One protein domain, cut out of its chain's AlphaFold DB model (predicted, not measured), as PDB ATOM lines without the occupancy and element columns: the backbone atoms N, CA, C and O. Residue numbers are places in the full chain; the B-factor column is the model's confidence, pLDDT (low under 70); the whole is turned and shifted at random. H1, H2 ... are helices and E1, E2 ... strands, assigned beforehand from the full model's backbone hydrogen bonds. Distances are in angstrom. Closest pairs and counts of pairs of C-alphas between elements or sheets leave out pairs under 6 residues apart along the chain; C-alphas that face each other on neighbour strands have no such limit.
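Overview. This is residues 518 to 643 of the 643 residues of a protein of Abscondita terminalis (UniProt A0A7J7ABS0). This is an elongated model with a small parallel sheet of three strands, E1, E2 and E5, and helix H1 packed over one face of it towards one end, and the long helix H3 reaching away to the other end, where the short helix H2 lies. Between these two ends a short pair of parallel strands, E3 and E4, lies near the middle, and the short helix H4 packs on H1. The printed part has 126 residues with four named helices and five named strands, in the order E1 H1 E2 E3 H2 H3 E4 H4 E5; the sheet order is E1 E2 E5. The class is mixed, helices and strands, with 59 residues, under half, in named elements. The whole is compact by its radius of gyration of the C-alphas, 15.6 A, and spans 51 by 28 by 26 A.

Arrangement. Start at E1, residues 530 to 534, an edge strand parallel to E2, residues 553 to 558, at 16 degrees; look for N 531 and O 553 at 2.8 A. E2 is the inner strand, and its other neighbour is the edge strand E5, residues 639 to 642, parallel to it at 28 degrees, with N 641 and O 556 at 2.9 A. H1, residues 538 to 549, is on this sheet at a height of 9.4 A, over E1 and E2 and along the strands, at 10 degrees to E1 on the local plane; its closest C-alphas to E2 are Ala 548 and Val 554, 6.1 A. H1 on one face of the sheet E1 E2 E5 makes two layers, one of helix and one of strands, and E1, H1, E2 form a strand-helix-strand unit, two parallel neighbour strands with a helix between them along the chain, its crossover right-handed. With residues 541 to 545 alone, H1 touches H4, residues 626 to 630, closest at the C-alphas of Cys 541 and Ile 627, 6.2 A. E3, residues 562 to 564, and E4, residues 621 to 623, are parallel at 32 degrees, with N 564 and O 622 at 2.8 A. With H2, residues 577 to 581, and H3, residues 584 to 599, they form a second such unit, also right-handed. The closest C-alphas of E3 and H3 are Gln 564 and Ala 595, 5.7 A. H2 and H3 are close but not clearly touching, closest at the C-alphas of Leu 579 and Val 587, 6.2 A; H1 and H3 are apart. In H1, H3 and H4 every O i to N i+4 pair is within hydrogen-bond range; H2 has 0 of 1, but 2 of 2 O i to N i+3 pairs.

Along the chain. Find C-alpha 530 at (15.031, 48.196, 69.238); E1 runs 13.2 A from there to residue 534. H1 covers 16.5 A and E2 16.6 A. H3 begins at C-alpha 584, (22.634, 9.962, 85.680), and runs 21.8 A; E5 ends at C-alpha 642, (6.182, 36.132, 77.681).

Size, cuts and confidence. The C-alphas of Gly 528 and Glu 581, the two farthest apart, are 50.7 A from each other. The printed part has no cut and ends at the chain's last residue, 643. The links E3 to H2 and H3 to E4 are long, with 12 and 21 residues. The mean pLDDT of the printed part is 75.1; 35 residues are under 70, among them 612 to 620 and 625 to 643.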
ATOM      1  N   GLY A 518      20.846  31.961  62.095       91.00
ATOM      2  CA  GLY A 518      21.779  31.375  61.121       91.00
ATOM      3  C   GLY A 518      22.234  32.321  59.998       91.00
ATOM      4  O   GLY A 518      23.095  31.942  59.211       91.00
ATOM      5  N   SER A 519      21.654  33.519  59.897       92.94
ATOM      6  CA  SER A 519      22.063  34.576  58.960       92.94
ATOM      7  C   SER A 519      22.668  35.793  59.663       92.94
ATOM      8  O   SER A 519      23.292  36.611  58.998       92.94
ATOM      9  N   TYR A 520      22.492  35.916  60.982       94.31
ATOM     10  CA  TYR A 520      23.080  36.987  61.784       94.31
ATOM     11  C   TYR A 520      24.602  36.824  61.871       94.31
ATOM     12  O   TYR A 520      25.096  35.725  62.131       94.31
ATOM     13  N   ARG A 521      25.348  37.914  61.682       94.06
ATOM     14  CA  ARG A 521      26.810  37.962  61.799       94.06
ATOM     15  C   ARG A 521      27.266  38.746  63.008       94.06
ATOM     16  O   ARG A 521      28.064  38.229  63.791       94.06
ATOM     17  N   ASN A 522      26.768  39.964  63.146       93.88
ATOM     18  CA  ASN A 522      27.070  40.873  64.241       93.88
ATOM     19  C   ASN A 522      26.035  42.006  64.261       93.88
ATOM     20  O   ASN A 522      25.125  42.062  63.432       93.88
ATOM     21  N   THR A 523      26.182  42.928  65.209       92.12
ATOM     22  CA  THR A 523      25.229  44.021  65.429       92.12
ATOM     23  C   THR A 523      25.098  44.983  64.246       92.12
ATOM     24  O   THR A 523      24.093  45.683  64.165       92.12
ATOM     25  N   GLY A 524      26.024  44.967  63.279       92.75
ATOM     26  CA  GLY A 524      25.901  45.715  62.023       92.75
ATOM     27  C   GLY A 524      24.760  45.241  61.112       92.75
ATOM     28  O   GLY A 524      24.347  45.978  60.220       92.75
ATOM     29  N   ASP A 525      24.214  44.044  61.343       92.50
ATOM     30  CA  ASP A 525      23.043  43.551  60.616       92.50
ATOM     31  C   ASP A 525      21.724  44.176  61.111       92.50
ATOM     32  O   ASP A 525      20.699  44.076  60.425       92.50
ATOM     33  N   ILE A 526      21.734  44.806  62.289       92.12
ATOM     34  CA  ILE A 526      20.554  45.358  62.958       92.12
ATOM     35  C   ILE A 526      20.263  46.771  62.440       92.12
ATOM     36  O   ILE A 526      21.157  47.599  62.300       92.12
ATOM     37  N   GLU A 527      18.985  47.054  62.184       88.94
ATOM     38  CA  GLU A 527      18.506  48.383  61.797       88.94
ATOM     39  C   GLU A 527      17.647  48.978  62.920       88.94
ATOM     40  O   GLU A 527      16.630  48.399  63.308       88.94
ATOM     41  N   GLY A 528      18.051  50.150  63.421       88.25
ATOM     42  CA  GLY A 528      17.393  50.854  64.524       88.25
ATOM     43  C   GLY A 528      17.859  50.413  65.917       88.25
ATOM     44  O   GLY A 528      18.748  49.581  66.064       88.25
ATOM     45  N   ASP A 529      17.227  50.982  66.947       88.81
ATOM     46  CA  ASP A 529      17.695  50.861  68.338       88.81
ATOM     47  C   ASP A 529      16.943  49.797  69.154       88.81
ATOM     48  O   ASP A 529      17.231  49.603  70.335       88.81
ATOM     49  N   ARG A 530      15.938  49.137  68.558       92.06
ATOM     50  CA  ARG A 530      15.031  48.196  69.238       92.06
ATOM     51  C   ARG A 530      15.060  46.828  68.570       92.06
ATOM     52  O   ARG A 530      14.752  46.708  67.388       92.06
ATOM     53  N   VAL A 531      15.364  45.795  69.348       93.69
ATOM     54  CA  VAL A 531      15.579  44.422  68.883       93.69
ATOM     55  C   VAL A 531      14.665  43.474  69.647       93.69
ATOM     56  O   VAL A 531      14.665  43.462  70.874       93.69
ATOM     57  N   LEU A 532      13.929  42.633  68.922       92.75
ATOM     58  CA  LEU A 532      13.160  41.533  69.502       92.75
ATOM     59  C   LEU A 532      13.815  40.198  69.136       92.75
ATOM     60  O   LEU A 532      13.827  39.805  67.970       92.75
ATOM     61  N   VAL A 533      14.325  39.470  70.127       92.19
ATOM     62  CA  VAL A 533      14.898  38.134  69.935       92.19
ATOM     63  C   VAL A 533      13.842  37.074  70.210       92.19
ATOM     64  O   VAL A 533      13.339  36.936  71.325       92.19
ATOM     65  N   VAL A 534      13.521  36.273  69.195       91.06
ATOM     66  CA  VAL A 534      12.499  35.231  69.311       91.06
ATOM     67  C   VAL A 534      13.128  33.881  69.655       91.06
ATOM     68  O   VAL A 534      13.595  33.142  68.790       91.06
ATOM     69  N   GLY A 535      13.074  33.524  70.939       87.75
ATOM     70  CA  GLY A 535      13.531  32.246  71.476       87.75
ATOM     71  C   GLY A 535      14.847  32.329  72.251       87.75
ATOM     72  O   GLY A 535      15.780  33.027  71.881       87.75
ATOM     73  N   VAL A 536      14.941  31.523  73.309       82.69
ATOM     74  CA  VAL A 536      16.085  31.459  74.242       82.69
ATOM     75  C   VAL A 536      16.913  30.188  74.059       82.69
ATOM     76  O   VAL A 536      17.270  29.516  75.018       82.69
ATOM     77  N   GLY A 537      17.198  29.801  72.815       86.19
ATOM     78  CA  GLY A 537      18.286  28.843  72.572       86.19
ATOM     79  C   GLY A 537      19.643  29.467  72.920       86.19
ATOM     80  O   GLY A 537      19.706  30.667  73.185       86.19
ATOM     81  N   ASN A 538      20.736  28.696  72.858       87.25
ATOM     82  CA  ASN A 538      22.078  29.266  73.062       87.25
ATOM     83  C   ASN A 538      22.330  30.442  72.103       87.25
ATOM     84  O   ASN A 538      22.666  31.522  72.567       87.25
ATOM     85  N   SER A 539      22.017  30.283  70.807       89.69
ATOM     86  CA  SER A 539      22.134  31.373  69.828       89.69
ATOM     87  C   SER A 539      21.262  32.579  70.171       89.69
ATOM     88  O   SER A 539      21.725  33.704  70.090       89.69
ATOM     89  N   GLY A 540      20.011  32.372  70.596       89.81
ATOM     90  CA  GLY A 540      19.136  33.486  70.979       89.81
ATOM     91  C   GLY A 540      19.679  34.268  72.178       89.81
ATOM     92  O   GLY A 540      19.661  35.493  72.176       89.81
ATOM     93  N   CYS A 541      20.224  33.571  73.176       87.19
ATOM     94  CA  CYS A 541      20.829  34.224  74.335       87.19
ATOM     95  C   CYS A 541      22.111  34.979  73.964       87.19
ATOM     96  O   CYS A 541      22.298  36.099  74.427       87.19
ATOM     97  N   ASP A 542      22.968  34.391  73.127       88.44
ATOM     98  CA  ASP A 542      24.212  35.028  72.689       88.44
ATOM     99  C   ASP A 542      23.923  36.286  71.857       88.44
ATOM    100  O   ASP A 542      24.498  37.331  72.133       88.44
ATOM    101  N   LEU A 543      22.965  36.229  70.922       91.06
ATOM    102  CA  LEU A 543      22.539  37.384  70.118       91.06
ATOM    103  C   LEU A 543      21.905  38.491  70.970       91.06
ATOM    104  O   LEU A 543      22.171  39.667  70.743       91.06
ATOM    105  N   ALA A 544      21.076  38.132  71.955       88.44
ATOM    106  CA  ALA A 544      20.469  39.108  72.858       88.44
ATOM    107  C   ALA A 544      21.530  39.849  73.686       88.44
ATOM    108  O   ALA A 544      21.451  41.063  73.859       88.44
ATOM    109  N   VAL A 545      22.534  39.119  74.179       84.69
ATOM    110  CA  VAL A 545      23.651  39.694  74.939       84.69
ATOM    111  C   VAL A 545      24.553  40.534  74.039       84.69
ATOM    112  O   VAL A 545      24.931  41.628  74.443       84.69
ATOM    113  N   ASP A 546      24.861  40.066  72.829       88.75
ATOM    114  CA  ASP A 546      25.657  40.803  71.843       88.75
ATOM    115  C   ASP A 546      24.995  42.148  71.493       88.75
ATOM    116  O   ASP A 546      25.626  43.199  71.598       88.75
ATOM    117  N   ALA A 547      23.690  42.146  71.202       89.62
ATOM    118  CA  ALA A 547      22.927  43.367  70.945       89.62
ATOM    119  C   ALA A 547      22.883  44.308  72.167       89.62
ATOM    120  O   ALA A 547      23.121  45.510  72.028       89.62
ATOM    121  N   ALA A 548      22.645  43.779  73.371       83.94
ATOM    122  CA  ALA A 548      22.594  44.583  74.594       83.94
ATOM    123  C   ALA A 548      23.957  45.211  74.946       83.94
ATOM    124  O   ALA A 548      24.022  46.360  75.379       83.94
ATOM    125  N   GLN A 549      25.065  44.496  74.715       82.38
ATOM    126  CA  GLN A 549      26.422  45.025  74.913       82.38
ATOM    127  C   GLN A 549      26.754  46.182  73.962       82.38
ATOM    128  O   GLN A 549      27.572  47.035  74.305       82.38
ATOM    129  N   HIS A 550      26.075  46.257  72.816       86.44
ATOM    130  CA  HIS A 550      26.144  47.379  71.880       86.44
ATOM    131  C   HIS A 550      25.089  48.464  72.157       86.44
ATOM    132  O   HIS A 550      24.816  49.289  71.290       86.44
ATOM    133  N   GLN A 551      24.523  48.497  73.370       84.62
ATOM    134  CA  GLN A 551      23.581  49.523  73.845       84.62
ATOM    135  C   GLN A 551      22.241  49.573  73.089       84.62
ATOM    136  O   GLN A 551      21.538  50.583  73.143       84.62
ATOM    137  N   LEU A 552      21.854  48.481  72.425       87.75
ATOM    138  CA  LEU A 552      20.532  48.348  71.817       87.75
ATOM    139  C   LEU A 552      19.485  47.983  72.880       87.75
ATOM    140  O   LEU A 552      19.780  47.292  73.857       87.75
ATOM    141  N   GLN A 553      18.240  48.416  72.683       89.00
ATOM    142  CA  GLN A 553      17.113  47.992  73.512       89.00
ATOM    143  C   GLN A 553      16.671  46.601  73.065       89.00
ATOM    144  O   GLN A 553      16.162  46.441  71.955       89.00
ATOM    145  N   VAL A 554      16.870  45.596  73.916       88.69
ATOM    146  CA  VAL A 554      16.627  44.194  73.563       88.69
ATOM    147  C   VAL A 554      15.479  43.629  74.383       88.69
ATOM    148  O   VAL A 554      15.554  43.593  75.607       88.69
ATOM    149  N   ASP A 555      14.466  43.106  73.703       88.88
ATOM    150  CA  ASP A 555      13.417  42.281  74.289       88.88
ATOM    151  C   ASP A 555      13.590  40.827  73.832       88.88
ATOM    152  O   ASP A 555      13.849  40.553  72.659       88.88
ATOM    153  N   VAL A 556      13.431  39.864  74.739       85.44
ATOM    154  CA  VAL A 556      13.536  38.433  74.435       85.44
ATOM    155  C   VAL A 556      12.199  37.749  74.661       85.44
ATOM    156  O   VAL A 556      11.647  37.772  75.760       85.44
ATOM    157  N   VAL A 557      11.710  37.066  73.627       86.12
ATOM    158  CA  VAL A 557      10.501  36.245  73.695       86.12
ATOM    159  C   VAL A 557      10.870  34.814  74.058       86.12
ATOM    160  O   VAL A 557      11.612  34.145  73.332       86.12
ATOM    161  N   MET A 558      10.312  34.296  75.153       81.62
ATOM    162  CA  MET A 558      10.559  32.917  75.575       81.62
ATOM    163  C   MET A 558       9.302  32.151  75.973       81.62
ATOM    164  O   MET A 558       8.341  32.702  76.491       81.62
ATOM    165  N   ARG A 559       9.346  30.830  75.749       77.44
ATOM    166  CA  ARG A 559       8.292  29.888  76.163       77.44
ATOM    167  C   ARG A 559       8.700  29.080  77.392       77.44
ATOM    168  O   ARG A 559       7.974  29.025  78.375       77.44
ATOM    169  N   ARG A 560       9.826  28.358  77.292       72.94
ATOM    170  CA  ARG A 560      10.356  27.427  78.309       72.94
ATOM    171  C   ARG A 560      11.867  27.268  78.111       72.94
ATOM    172  O   ARG A 560      12.280  27.067  76.969       72.94
ATOM    173  N   ALA A 561      12.654  27.283  79.185       72.12
ATOM    174  CA  ALA A 561      14.079  26.944  79.165       72.12
ATOM    175  C   ALA A 561      14.561  26.508  80.555       72.12
ATOM    176  O   ALA A 561      13.994  26.922  81.564       72.12
ATOM    177  N   HIS A 562      15.616  25.694  80.594       76.94
ATOM    178  CA  HIS A 562      16.414  25.457  81.799       76.94
ATOM    179  C   HIS A 562      17.799  26.045  81.584       76.94
ATOM    180  O   HIS A 562      18.521  25.576  80.709       76.94
ATOM    181  N   PHE A 563      18.178  27.041  82.375       76.19
ATOM    182  CA  PHE A 563      19.503  27.641  82.273       76.19
ATOM    183  C   PHE A 563      20.524  26.858  83.100       76.19
ATOM    184  O   PHE A 563      20.258  26.456  84.232       76.19
ATOM    185  N   GLN A 564      21.704  26.650  82.524       81.44
ATOM    186  CA  GLN A 564      22.862  26.086  83.204       81.44
ATOM    187  C   GLN A 564      24.054  27.028  83.069       81.44
ATOM    188  O   GLN A 564      24.299  27.553  81.975       81.44
ATOM    189  N   PRO A 565      24.846  27.209  84.137       77.94
ATOM    190  CA  PRO A 565      26.058  27.988  84.029       77.94
ATOM    191  C   PRO A 565      27.140  27.233  83.257       77.94
ATOM    192  O   PRO A 565      27.226  26.011  83.339       77.94
ATOM    193  N   LYS A 566      28.015  27.953  82.541       78.88
ATOM    194  CA  LYS A 566      29.183  27.349  81.868       78.88
ATOM    195  C   LYS A 566      30.187  26.746  82.866       78.88
ATOM    196  O   LYS A 566      30.854  25.760  82.548       78.88
ATOM    197  N   MET A 567      30.277  27.312  84.070       79.25
ATOM    198  CA  MET A 567      31.225  26.914  85.114       79.25
ATOM    199  C   MET A 567      30.543  26.766  86.474       79.25
ATOM    200  O   MET A 567      29.617  27.511  86.787       79.25
ATOM    201  N   TYR A 568      31.071  25.865  87.297       77.62
ATOM    202  CA  TYR A 568      30.795  25.779  88.727       77.62
ATOM    203  C   TYR A 568      32.093  26.073  89.484       77.62
ATOM    204  O   TYR A 568      33.104  25.419  89.246       77.62
ATOM    205  N   PHE A 569      32.085  27.068  90.377       74.81
ATOM    206  CA  PHE A 569      33.245  27.427  91.215       74.81
ATOM    207  C   PHE A 569      34.556  27.662  90.431       74.81
ATOM    208  O   PHE A 569      35.633  27.282  90.877       74.81
ATOM    209  N   GLY A 570      34.465  28.268  89.241       73.44
ATOM    210  CA  GLY A 570      35.625  28.539  88.379       73.44
ATOM    211  C   GLY A 570      36.115  27.347  87.549       73.44
ATOM    212  O   GLY A 570      37.066  27.499  86.792       73.44
ATOM    213  N   VAL A 571      35.458  26.187  87.643       80.19
ATOM    214  CA  VAL A 571      35.756  24.993  86.841       80.19
ATOM    215  C   VAL A 571      34.656  24.798  85.791       80.19
ATOM    216  O   VAL A 571      33.473  24.914  86.132       80.19
ATOM    217  N   PRO A 572      34.980  24.495  84.519       85.62
ATOM    218  CA  PRO A 572      33.978  24.132  83.522       85.62
ATOM    219  C   PRO A 572      33.058  23.015  84.020       85.62
ATOM    220  O   PRO A 572      33.515  22.009  84.555       85.62
ATOM    221  N   ARG A 573      31.743  23.165  83.824       83.00
ATOM    222  CA  ARG A 573      30.733  22.252  84.400       83.00
ATOM    223  C   ARG A 573      30.939  20.771  84.040       83.00
ATOM    224  O   ARG A 573      30.513  19.892  84.775       83.00
ATOM    225  N   GLN A 574      31.565  20.517  82.892       80.25
ATOM    226  CA  GLN A 574      31.836  19.185  82.343       80.25
ATOM    227  C   GLN A 574      33.085  18.530  82.940       80.25
ATOM    228  O   GLN A 574      33.260  17.326  82.801       80.25
ATOM    229  N   GLU A 575      33.939  19.315  83.591       80.12
ATOM    230  CA  GLU A 575      35.213  18.874  84.160       80.12
ATOM    231  C   GLU A 575      35.152  18.697  85.675       80.12
ATOM    232  O   GLU A 575      36.169  18.441  86.306       80.12
ATOM    233  N   VAL A 576      33.971  18.834  86.280       80.56
ATOM    234  CA  VAL A 576      33.790  18.651  87.719       80.56
ATOM    235  C   VAL A 576      33.948  17.157  88.050       80.56
ATOM    236  O   VAL A 576      33.010  16.390  87.822       80.56
ATOM    237  N   PRO A 577      35.103  16.707  88.588       69.38
ATOM    238  CA  PRO A 577      35.476  15.291  88.530       69.38
ATOM    239  C   PRO A 577      34.563  14.406  89.379       69.38
ATOM    240  O   PRO A 577      34.261  13.278  89.002       69.38
ATOM    241  N   TRP A 578      34.074  14.949  90.495       73.88
ATOM    242  CA  TRP A 578      33.210  14.238  91.433       73.88
ATOM    243  C   TRP A 578      31.794  14.013  90.894       73.88
ATOM    244  O   TRP A 578      31.138  13.074  91.323       73.88
ATOM    245  N   LEU A 579      31.314  14.814  89.930       70.06
ATOM    246  CA  LEU A 579      29.995  14.578  89.327       70.06
ATOM    247  C   LEU A 579      29.977  13.288  88.495       70.06
ATOM    248  O   LEU A 579      28.936  12.647  88.401       70.06
ATOM    249  N   ALA A 580      31.117  12.864  87.944       66.94
ATOM    250  CA  ALA A 580      31.217  11.636  87.153       66.94
ATOM    251  C   ALA A 580      31.082  10.342  87.986       66.94
ATOM    252  O   ALA A 580      30.988   9.256  87.412       66.94
ATOM    253  N   GLU A 581      31.085  10.442  89.319       73.44
ATOM    254  CA  GLU A 581      30.961   9.304  90.242       73.44
ATOM    255  C   GLU A 581      29.498   8.921  90.539       73.44
ATOM    256  O   GLU A 581      29.244   7.830  91.051       73.44
ATOM    257  N   PHE A 582      28.541   9.784  90.189       74.00
ATOM    258  CA  PHE A 582      27.115   9.623  90.484       74.00
ATOM    259  C   PHE A 582      26.330   9.001  89.316       74.00
ATOM    260  O   PHE A 582      26.742   9.050  88.154       74.00
ATOM    261  N   ALA A 583      25.165   8.416  89.610       74.75
ATOM    262  CA  ALA A 583      24.243   7.923  88.587       74.75
ATOM    263  C   ALA A 583      23.624   9.088  87.776       74.75
ATOM    264  O   ALA A 583      23.502  10.193  88.303       74.75
ATOM    265  N   PRO A 584      23.171   8.882  86.522       72.50
ATOM    266  CA  PRO A 584      22.634   9.962  85.680       72.50
ATOM    267  C   PRO A 584      21.527  10.806  86.334       72.50
ATOM    268  O   PRO A 584      21.536  12.030  86.211       72.50
ATOM    269  N   ASP A 585      20.617  10.173  87.080       74.75
ATOM    270  CA  ASP A 585      19.526  10.865  87.783       74.75
ATOM    271  C   ASP A 585      20.035  11.709  88.966       74.75
ATOM    272  O   ASP A 585      19.513  12.789  89.255       74.75
ATOM    273  N   GLU A 586      21.085  11.235  89.643       77.12
ATOM    274  CA  GLU A 586      21.762  11.960  90.720       77.12
ATOM    275  C   GLU A 586      22.543  13.151  90.153       77.12
ATOM    276  O   GLU A 586      22.462  14.252  90.698       77.12
ATOM    277  N   VAL A 587      23.228  12.967  89.017       77.75
ATOM    278  CA  VAL A 587      23.912  14.042  88.282       77.75
ATOM    279  C   VAL A 587      22.921  15.117  87.845       77.75
ATOM    280  O   VAL A 587      23.220  16.302  87.994       77.75
ATOM    281  N   ASP A 588      21.737  14.747  87.349       79.75
ATOM    282  CA  ASP A 588      20.678  15.699  86.993       79.75
ATOM    283  C   ASP A 588      20.220  16.525  88.206       79.75
ATOM    284  O   ASP A 588      20.153  17.757  88.135       79.75
ATOM    285  N   LEU A 589      19.945  15.869  89.338       80.50
ATOM    286  CA  LEU A 589      19.546  16.545  90.572       80.50
ATOM    287  C   LEU A 589      20.639  17.496  91.076       80.50
ATOM    288  O   LEU A 589      20.358  18.663  91.359       80.50
ATOM    289  N   LEU A 590      21.880  17.014  91.161       81.19
ATOM    290  CA  LEU A 590      23.030  17.794  91.611       81.19
ATOM    291  C   LEU A 590      23.286  18.982  90.681       81.19
ATOM    292  O   LEU A 590      23.471  20.098  91.159       81.19
ATOM    293  N   SER A 591      23.199  18.786  89.364       79.88
ATOM    294  CA  SER A 591      23.364  19.860  88.375       79.88
ATOM    295  C   SER A 591      22.287  20.937  88.510       79.88
ATOM    296  O   SER A 591      22.597  22.125  88.410       79.88
ATOM    297  N   ARG A 592      21.030  20.559  88.796       80.50
ATOM    298  CA  ARG A 592      19.944  21.519  89.074       80.50
ATOM    299  C   ARG A 592      20.183  22.305  90.360       80.50
ATOM    300  O   ARG A 592      19.956  23.513  90.376       80.50
ATOM    301  N   LEU A 593      20.649  21.650  91.422       81.31
ATOM    302  CA  LEU A 593      20.983  22.320  92.683       81.31
ATOM    303  C   LEU A 593      22.159  23.287  92.506       81.31
ATOM    304  O   LEU A 593      22.059  24.447  92.899       81.31
ATOM    305  N   LEU A 594      23.231  22.847  91.848       80.88
ATOM    306  CA  LEU A 594      24.389  23.684  91.538       80.88
ATOM    307  C   LEU A 594      24.017  24.867  90.638       80.88
ATOM    308  O   LEU A 594      24.503  25.975  90.856       80.88
ATOM    309  N   ALA A 595      23.126  24.667  89.662       76.19
ATOM    310  CA  ALA A 595      22.597  25.758  88.850       76.19
ATOM    311  C   ALA A 595      21.831  26.774  89.713       76.19
ATOM    312  O   ALA A 595      22.125  27.962  89.626       76.19
ATOM    313  N   ARG A 596      20.937  26.333  90.614       76.50
ATOM    314  CA  ARG A 596      20.226  27.246  91.536       76.50
ATOM    315  C   ARG A 596      21.172  28.042  92.428       76.50
ATOM    316  O   ARG A 596      20.934  29.219  92.663       76.50
ATOM    317  N   VAL A 597      22.246  27.420  92.911       77.19
ATOM    318  CA  VAL A 597      23.260  28.110  93.724       77.19
ATOM    319  C   VAL A 597      24.059  29.109  92.884       77.19
ATOM    320  O   VAL A 597      24.365  30.197  93.358       77.19
ATOM    321  N   SER A 598      24.388  28.763  91.637       70.94
ATOM    322  CA  SER A 598      25.257  29.578  90.787       70.94
ATOM    323  C   SER A 598      24.550  30.744  90.099       70.94
ATOM    324  O   SER A 598      25.165  31.792  89.932       70.94
ATOM    325  N   ILE A 599      23.316  30.547  89.627       71.06
ATOM    326  CA  ILE A 599      22.565  31.537  88.838       71.06
ATOM    327  C   ILE A 599      21.194  31.859  89.446       71.06
ATOM    328  O   ILE A 599      20.429  32.600  88.845       71.06
ATOM    329  N   GLY A 600      20.854  31.346  90.628       71.62
ATOM    330  CA  GLY A 600      19.572  31.623  91.278       71.62
ATOM    331  C   GLY A 600      18.382  30.856  90.688       71.62
ATOM    332  O   GLY A 600      18.525  29.923  89.898       71.62
ATOM    333  N   GLU A 601      17.179  31.242  91.111       72.06
ATOM    334  CA  GLU A 601      15.909  30.680  90.633       72.06
ATOM    335  C   GLU A 601      15.231  31.633  89.640       72.06
ATOM    336  O   GLU A 601      15.457  32.838  89.692       72.06
ATOM    337  N   ALA A 602      14.353  31.115  88.770       69.25
ATOM    338  CA  ALA A 602      13.656  31.921  87.757       69.25
ATOM    339  C   ALA A 602      12.916  33.130  88.359       69.25
ATOM    340  O   ALA A 602      12.967  34.220  87.802       69.25
ATOM    341  N   LYS A 603      12.323  32.972  89.550       71.19
ATOM    342  CA  LYS A 603      11.643  34.047  90.294       71.19
ATOM    343  C   LYS A 603      12.542  35.237  90.661       71.19
ATOM    344  O   LYS A 603      12.027  36.302  90.984       71.19
ATOM    345  N   ASN A 604      13.864  35.060  90.634       67.81
ATOM    346  CA  ASN A 604      14.825  36.131  90.892       67.81
ATOM    347  C   ASN A 604      14.977  37.070  89.678       67.81
ATOM    348  O   ASN A 604      15.590  38.124  89.812       67.81
ATOM    349  N   TYR A 605      14.424  36.702  88.514       69.56
ATOM    350  CA  TYR A 605      14.520  37.447  87.260       69.56
ATOM    351  C   TYR A 605      13.133  37.941  86.816       69.56
ATOM    352  O   TYR A 605      12.256  37.120  86.524       69.56
ATOM    353  N   PRO A 606      12.900  39.265  86.742       64.56
ATOM    354  CA  PRO A 606      11.614  39.817  86.320       64.56
ATOM    355  C   PRO A 606      11.183  39.302  84.938       64.56
ATOM    356  O   PRO A 606      11.931  39.398  83.969       64.56
ATOM    357  N   GLY A 607       9.971  38.745  84.842       66.94
ATOM    358  CA  GLY A 607       9.404  38.234  83.586       66.94
ATOM    359  C   GLY A 607       9.852  36.823  83.174       66.94
ATOM    360  O   GLY A 607       9.320  36.291  82.201       66.94
ATOM    361  N   MET A 608      10.769  36.174  83.904       71.56
ATOM    362  CA  MET A 608      11.235  34.822  83.571       71.56
ATOM    363  C   MET A 608      10.228  33.740  84.027       71.56
ATOM    364  O   MET A 608       9.908  33.665  85.215       71.56
ATOM    365  N   PRO A 609       9.736  32.862  83.130       71.12
ATOM    366  CA  PRO A 609       8.787  31.815  83.494       71.12
ATOM    367  C   PRO A 609       9.484  30.642  84.194       71.12
ATOM    368  O   PRO A 609      10.608  30.268  83.846       71.12
ATOM    369  N   GLU A 610       8.790  29.996  85.137       71.38
ATOM    370  CA  GLU A 610       9.311  28.786  85.777       71.38
ATOM    371  C   GLU A 610       9.425  27.611  84.784       71.38
ATOM    372  O   GLU A 610       8.539  27.403  83.938       71.38
ATOM    373  N   PRO A 611      10.489  26.792  84.878       70.19
ATOM    374  CA  PRO A 611      10.627  25.615  84.034       70.19
ATOM    375  C   PRO A 611       9.523  24.583  84.312       70.19
ATOM    376  O   PRO A 611       9.325  24.155  85.444       70.19
ATOM    377  N   LYS A 612       8.825  24.127  83.262       66.56
ATOM    378  CA  LYS A 612       7.717  23.156  83.387       66.56
ATOM    379  C   LYS A 612       8.152  21.688  83.537       66.56
ATOM    380  O   LYS A 612       7.334  20.874  83.950       66.56
ATOM    381  N   SER A 613       9.379  21.325  83.148       65.06
ATOM    382  CA  SER A 613       9.884  19.939  83.234       65.06
ATOM    383  C   SER A 613      10.688  19.710  84.512       65.06
ATOM    384  O   SER A 613      11.352  20.628  85.002       65.06
ATOM    385  N   ARG A 614      10.642  18.483  85.048       62.53
ATOM    386  CA  ARG A 614      11.259  18.155  86.341       62.53
ATOM    387  C   ARG A 614      12.773  17.957  86.226       62.53
ATOM    388  O   ARG A 614      13.480  18.326  87.165       62.53
ATOM    389  N   SER A 615      13.253  17.417  85.106       63.62
ATOM    390  CA  SER A 615      14.678  17.170  84.829       63.62
ATOM    391  C   SER A 615      15.219  18.046  83.691       63.62
ATOM    392  O   SER A 615      14.463  18.587  82.871       63.62
ATOM    393  N   LEU A 616      16.548  18.177  83.640       61.84
ATOM    394  CA  LEU A 616      17.284  18.820  82.548       61.84
ATOM    395  C   LEU A 616      17.218  17.976  81.270       61.84
ATOM    396  O   LEU A 616      17.229  18.545  80.185       61.84
ATOM    397  N   ALA A 617      17.119  16.649  81.400       59.56
ATOM    398  CA  ALA A 617      17.005  15.715  80.279       59.56
ATOM    399  C   ALA A 617      15.646  15.807  79.556       59.56
ATOM    400  O   ALA A 617      15.584  15.704  78.335       59.56
ATOM    401  N   GLU A 618      14.558  16.042  80.296       58.38
ATOM    402  CA  GLU A 618      13.219  16.281  79.731       58.38
ATOM    403  C   GLU A 618      13.051  17.711  79.184       58.38
ATOM    404  O   GLU A 618      12.134  17.995  78.409       58.38
ATOM    405  N   GLY A 619      13.899  18.639  79.634       59.22
ATOM    406  CA  GLY A 619      13.834  20.060  79.313       59.22
ATOM    407  C   GLY A 619      14.767  20.482  78.176       59.22
ATOM    408  O   GLY A 619      15.743  19.819  77.846       59.22
ATOM    409  N   ARG A 620      14.513  21.659  77.591       65.75
ATOM    410  CA  ARG A 620      15.499  22.319  76.718       65.75
ATOM    411  C   ARG A 620      16.529  23.037  77.587       65.75
ATOM    412  O   ARG A 620      16.265  24.145  78.054       65.75
ATOM    413  N   ALA A 621      17.660  22.379  77.831       74.12
ATOM    414  CA  ALA A 621      18.784  22.960  78.553       74.12
ATOM    415  C   ALA A 621      19.526  23.992  77.688       74.12
ATOM    416  O   ALA A 621      19.863  23.733  76.532       74.12
ATOM    417  N   VAL A 622      19.785  25.159  78.266       79.06
ATOM    418  CA  VAL A 622      20.451  26.307  77.650       79.06
ATOM    419  C   VAL A 622      21.657  26.635  78.515       79.06
ATOM    420  O   VAL A 622      21.525  26.862  79.715       79.06
ATOM    421  N   VAL A 623      22.848  26.620  77.929       80.25
ATOM    422  CA  VAL A 623      24.098  26.845  78.659       80.25
ATOM    423  C   VAL A 623      24.501  28.298  78.464       80.25
ATOM    424  O   VAL A 623      25.322  28.624  77.607       80.25
ATOM    425  N   ASN A 624      23.897  29.179  79.253       72.75
ATOM    426  CA  ASN A 624      24.163  30.608  79.195       72.75
ATOM    427  C   ASN A 624      24.076  31.223  80.600       72.75
ATOM    428  O   ASN A 624      23.135  30.958  81.346       72.75
ATOM    429  N   THR A 625      25.077  32.026  80.963       62.12
ATOM    430  CA  THR A 625      25.140  32.772  82.235       62.12
ATOM    431  C   THR A 625      24.897  34.264  82.059       62.12
ATOM    432  O   THR A 625      24.620  34.951  83.035       62.12
ATOM    433  N   LEU A 626      25.028  34.773  80.836       58.50
ATOM    434  CA  LEU A 626      25.116  36.201  80.562       58.50
ATOM    435  C   LEU A 626      23.740  36.862  80.582       58.50
ATOM    436  O   LEU A 626      23.608  37.906  81.206       58.50
ATOM    437  N   ILE A 627      22.710  36.204  80.035       62.19
ATOM    438  CA  ILE A 627      21.338  36.745  80.020       62.19
ATOM    439  C   ILE A 627      20.790  37.001  81.435       62.19
ATOM    440  O   ILE A 627      20.032  37.942  81.653       62.19
ATOM    441  N   ALA A 628      21.217  36.191  82.409       51.00
ATOM    442  CA  ALA A 628      20.813  36.309  83.805       51.00
ATOM    443  C   ALA A 628      21.494  37.512  84.492       51.00
ATOM    444  O   ALA A 628      20.888  38.201  85.304       51.00
ATOM    445  N   VAL A 629      22.741  37.821  84.126       49.62
ATOM    446  CA  VAL A 629      23.514  38.922  84.725       49.62
ATOM    447  C   VAL A 629      23.183  40.276  84.079       49.62
ATOM    448  O   VAL A 629      23.127  41.284  84.779       49.62
ATOM    449  N   THR A 630      22.908  40.324  82.769       47.50
ATOM    450  CA  THR A 630      22.569  41.570  82.046       47.50
ATOM    451  C   THR A 630      21.122  42.039  82.243       47.50
ATOM    452  O   THR A 630      20.813  43.192  81.956       47.50
ATOM    453  N   GLY A 631      20.228  41.191  82.762       43.50
ATOM    454  CA  GLY A 631      18.822  41.534  83.023       43.50
ATOM    455  C   GLY A 631      18.563  42.433  84.245       43.50
ATOM    456  O   GLY A 631      17.407  42.703  84.554       43.50
ATOM    457  N   VAL A 632      19.599  42.884  84.972       41.75
ATOM    458  CA  VAL A 632      19.451  43.547  86.292       41.75
ATOM    459  C   VAL A 632      19.724  45.067  86.273       41.75
ATOM    460  O   VAL A 632      19.574  45.723  87.300       41.75
ATOM    461  N   GLN A 633      20.072  45.690  85.137       37.12
ATOM    462  CA  GLN A 633      20.355  47.138  85.092       37.12
ATOM    463  C   GLN A 633      19.254  47.965  84.405       37.12
ATOM    464  O   GLN A 633      18.896  47.748  83.253       37.12
ATOM    465  N   SER A 634      18.744  48.962  85.136       36.53
ATOM    466  CA  SER A 634      17.596  49.829  84.819       36.53
ATOM    467  C   SER A 634      17.833  50.882  83.723       36.53
ATOM    468  O   SER A 634      17.017  51.781  83.540       36.53
ATOM    469  N   SER A 635      18.930  50.790  82.973       38.28
ATOM    470  CA  SER A 635      19.191  51.637  81.801       38.28
ATOM    471  C   SER A 635      20.103  50.879  80.829       38.28
ATOM    472  O   SER A 635      21.308  50.814  81.033       38.28
ATOM    473  N   GLY A 636      19.501  50.232  79.821       41.25
ATOM    474  CA  GLY A 636      20.190  49.376  78.834       41.25
ATOM    475  C   GLY A 636      20.022  47.856  79.023       41.25
ATOM    476  O   GLY A 636      20.721  47.088  78.371       41.25
ATOM    477  N   GLY A 637      19.135  47.408  79.920       55.28
ATOM    478  CA  GLY A 637      18.911  45.985  80.211       55.28
ATOM    479  C   GLY A 637      18.051  45.237  79.180       55.28
ATOM    480  O   GLY A 637      17.299  45.840  78.418       55.28
ATOM    481  N   ILE A 638      18.149  43.902  79.195       57.25
ATOM    482  CA  ILE A 638      17.334  42.994  78.369       57.25
ATOM    483  C   ILE A 638      15.947  42.816  79.010       57.25
ATOM    484  O   ILE A 638      15.850  42.314  80.131       57.25
ATOM    485  N   GLY A 639      14.880  43.183  78.301       58.06
ATOM    486  CA  GLY A 639      13.495  42.905  78.683       58.06
ATOM    487  C   GLY A 639      13.090  41.460  78.368       58.06
ATOM    488  O   GLY A 639      13.506  40.891  77.360       58.06
ATOM    489  N   ILE A 640      12.276  40.836  79.227       59.84
ATOM    490  CA  ILE A 640      11.715  39.496  78.978       59.84
ATOM    491  C   ILE A 640      10.222  39.629  78.684       59.84
ATOM    492  O   ILE A 640       9.454  40.097  79.525       59.84
ATOM    493  N   VAL A 641       9.810  39.169  77.502       58.28
ATOM    494  CA  VAL A 641       8.417  39.177  77.045       58.28
ATOM    495  C   VAL A 641       7.906  37.737  76.973       58.28
ATOM    496  O   VAL A 641       8.498  36.870  76.326       58.28
ATOM    497  N   LEU A 642       6.802  37.458  77.666       52.59
ATOM    498  CA  LEU A 642       6.182  36.132  77.681       52.59
ATOM    499  C   LEU A 642       5.263  35.944  76.467       52.59
ATOM    500  O   LEU A 642       4.512  36.854  76.118       52.59
ATOM    501  N   TYR A 643       5.323  34.752  75.865       47.97
ATOM    502  CA  TYR A 643       4.415  34.293  74.805       47.97
ATOM    503  C   TYR A 643       3.464  33.210  75.309       47.97
ATOM    504  O   TYR A 643       3.962  32.229  75.922       47.97
TER     505      TYR A 643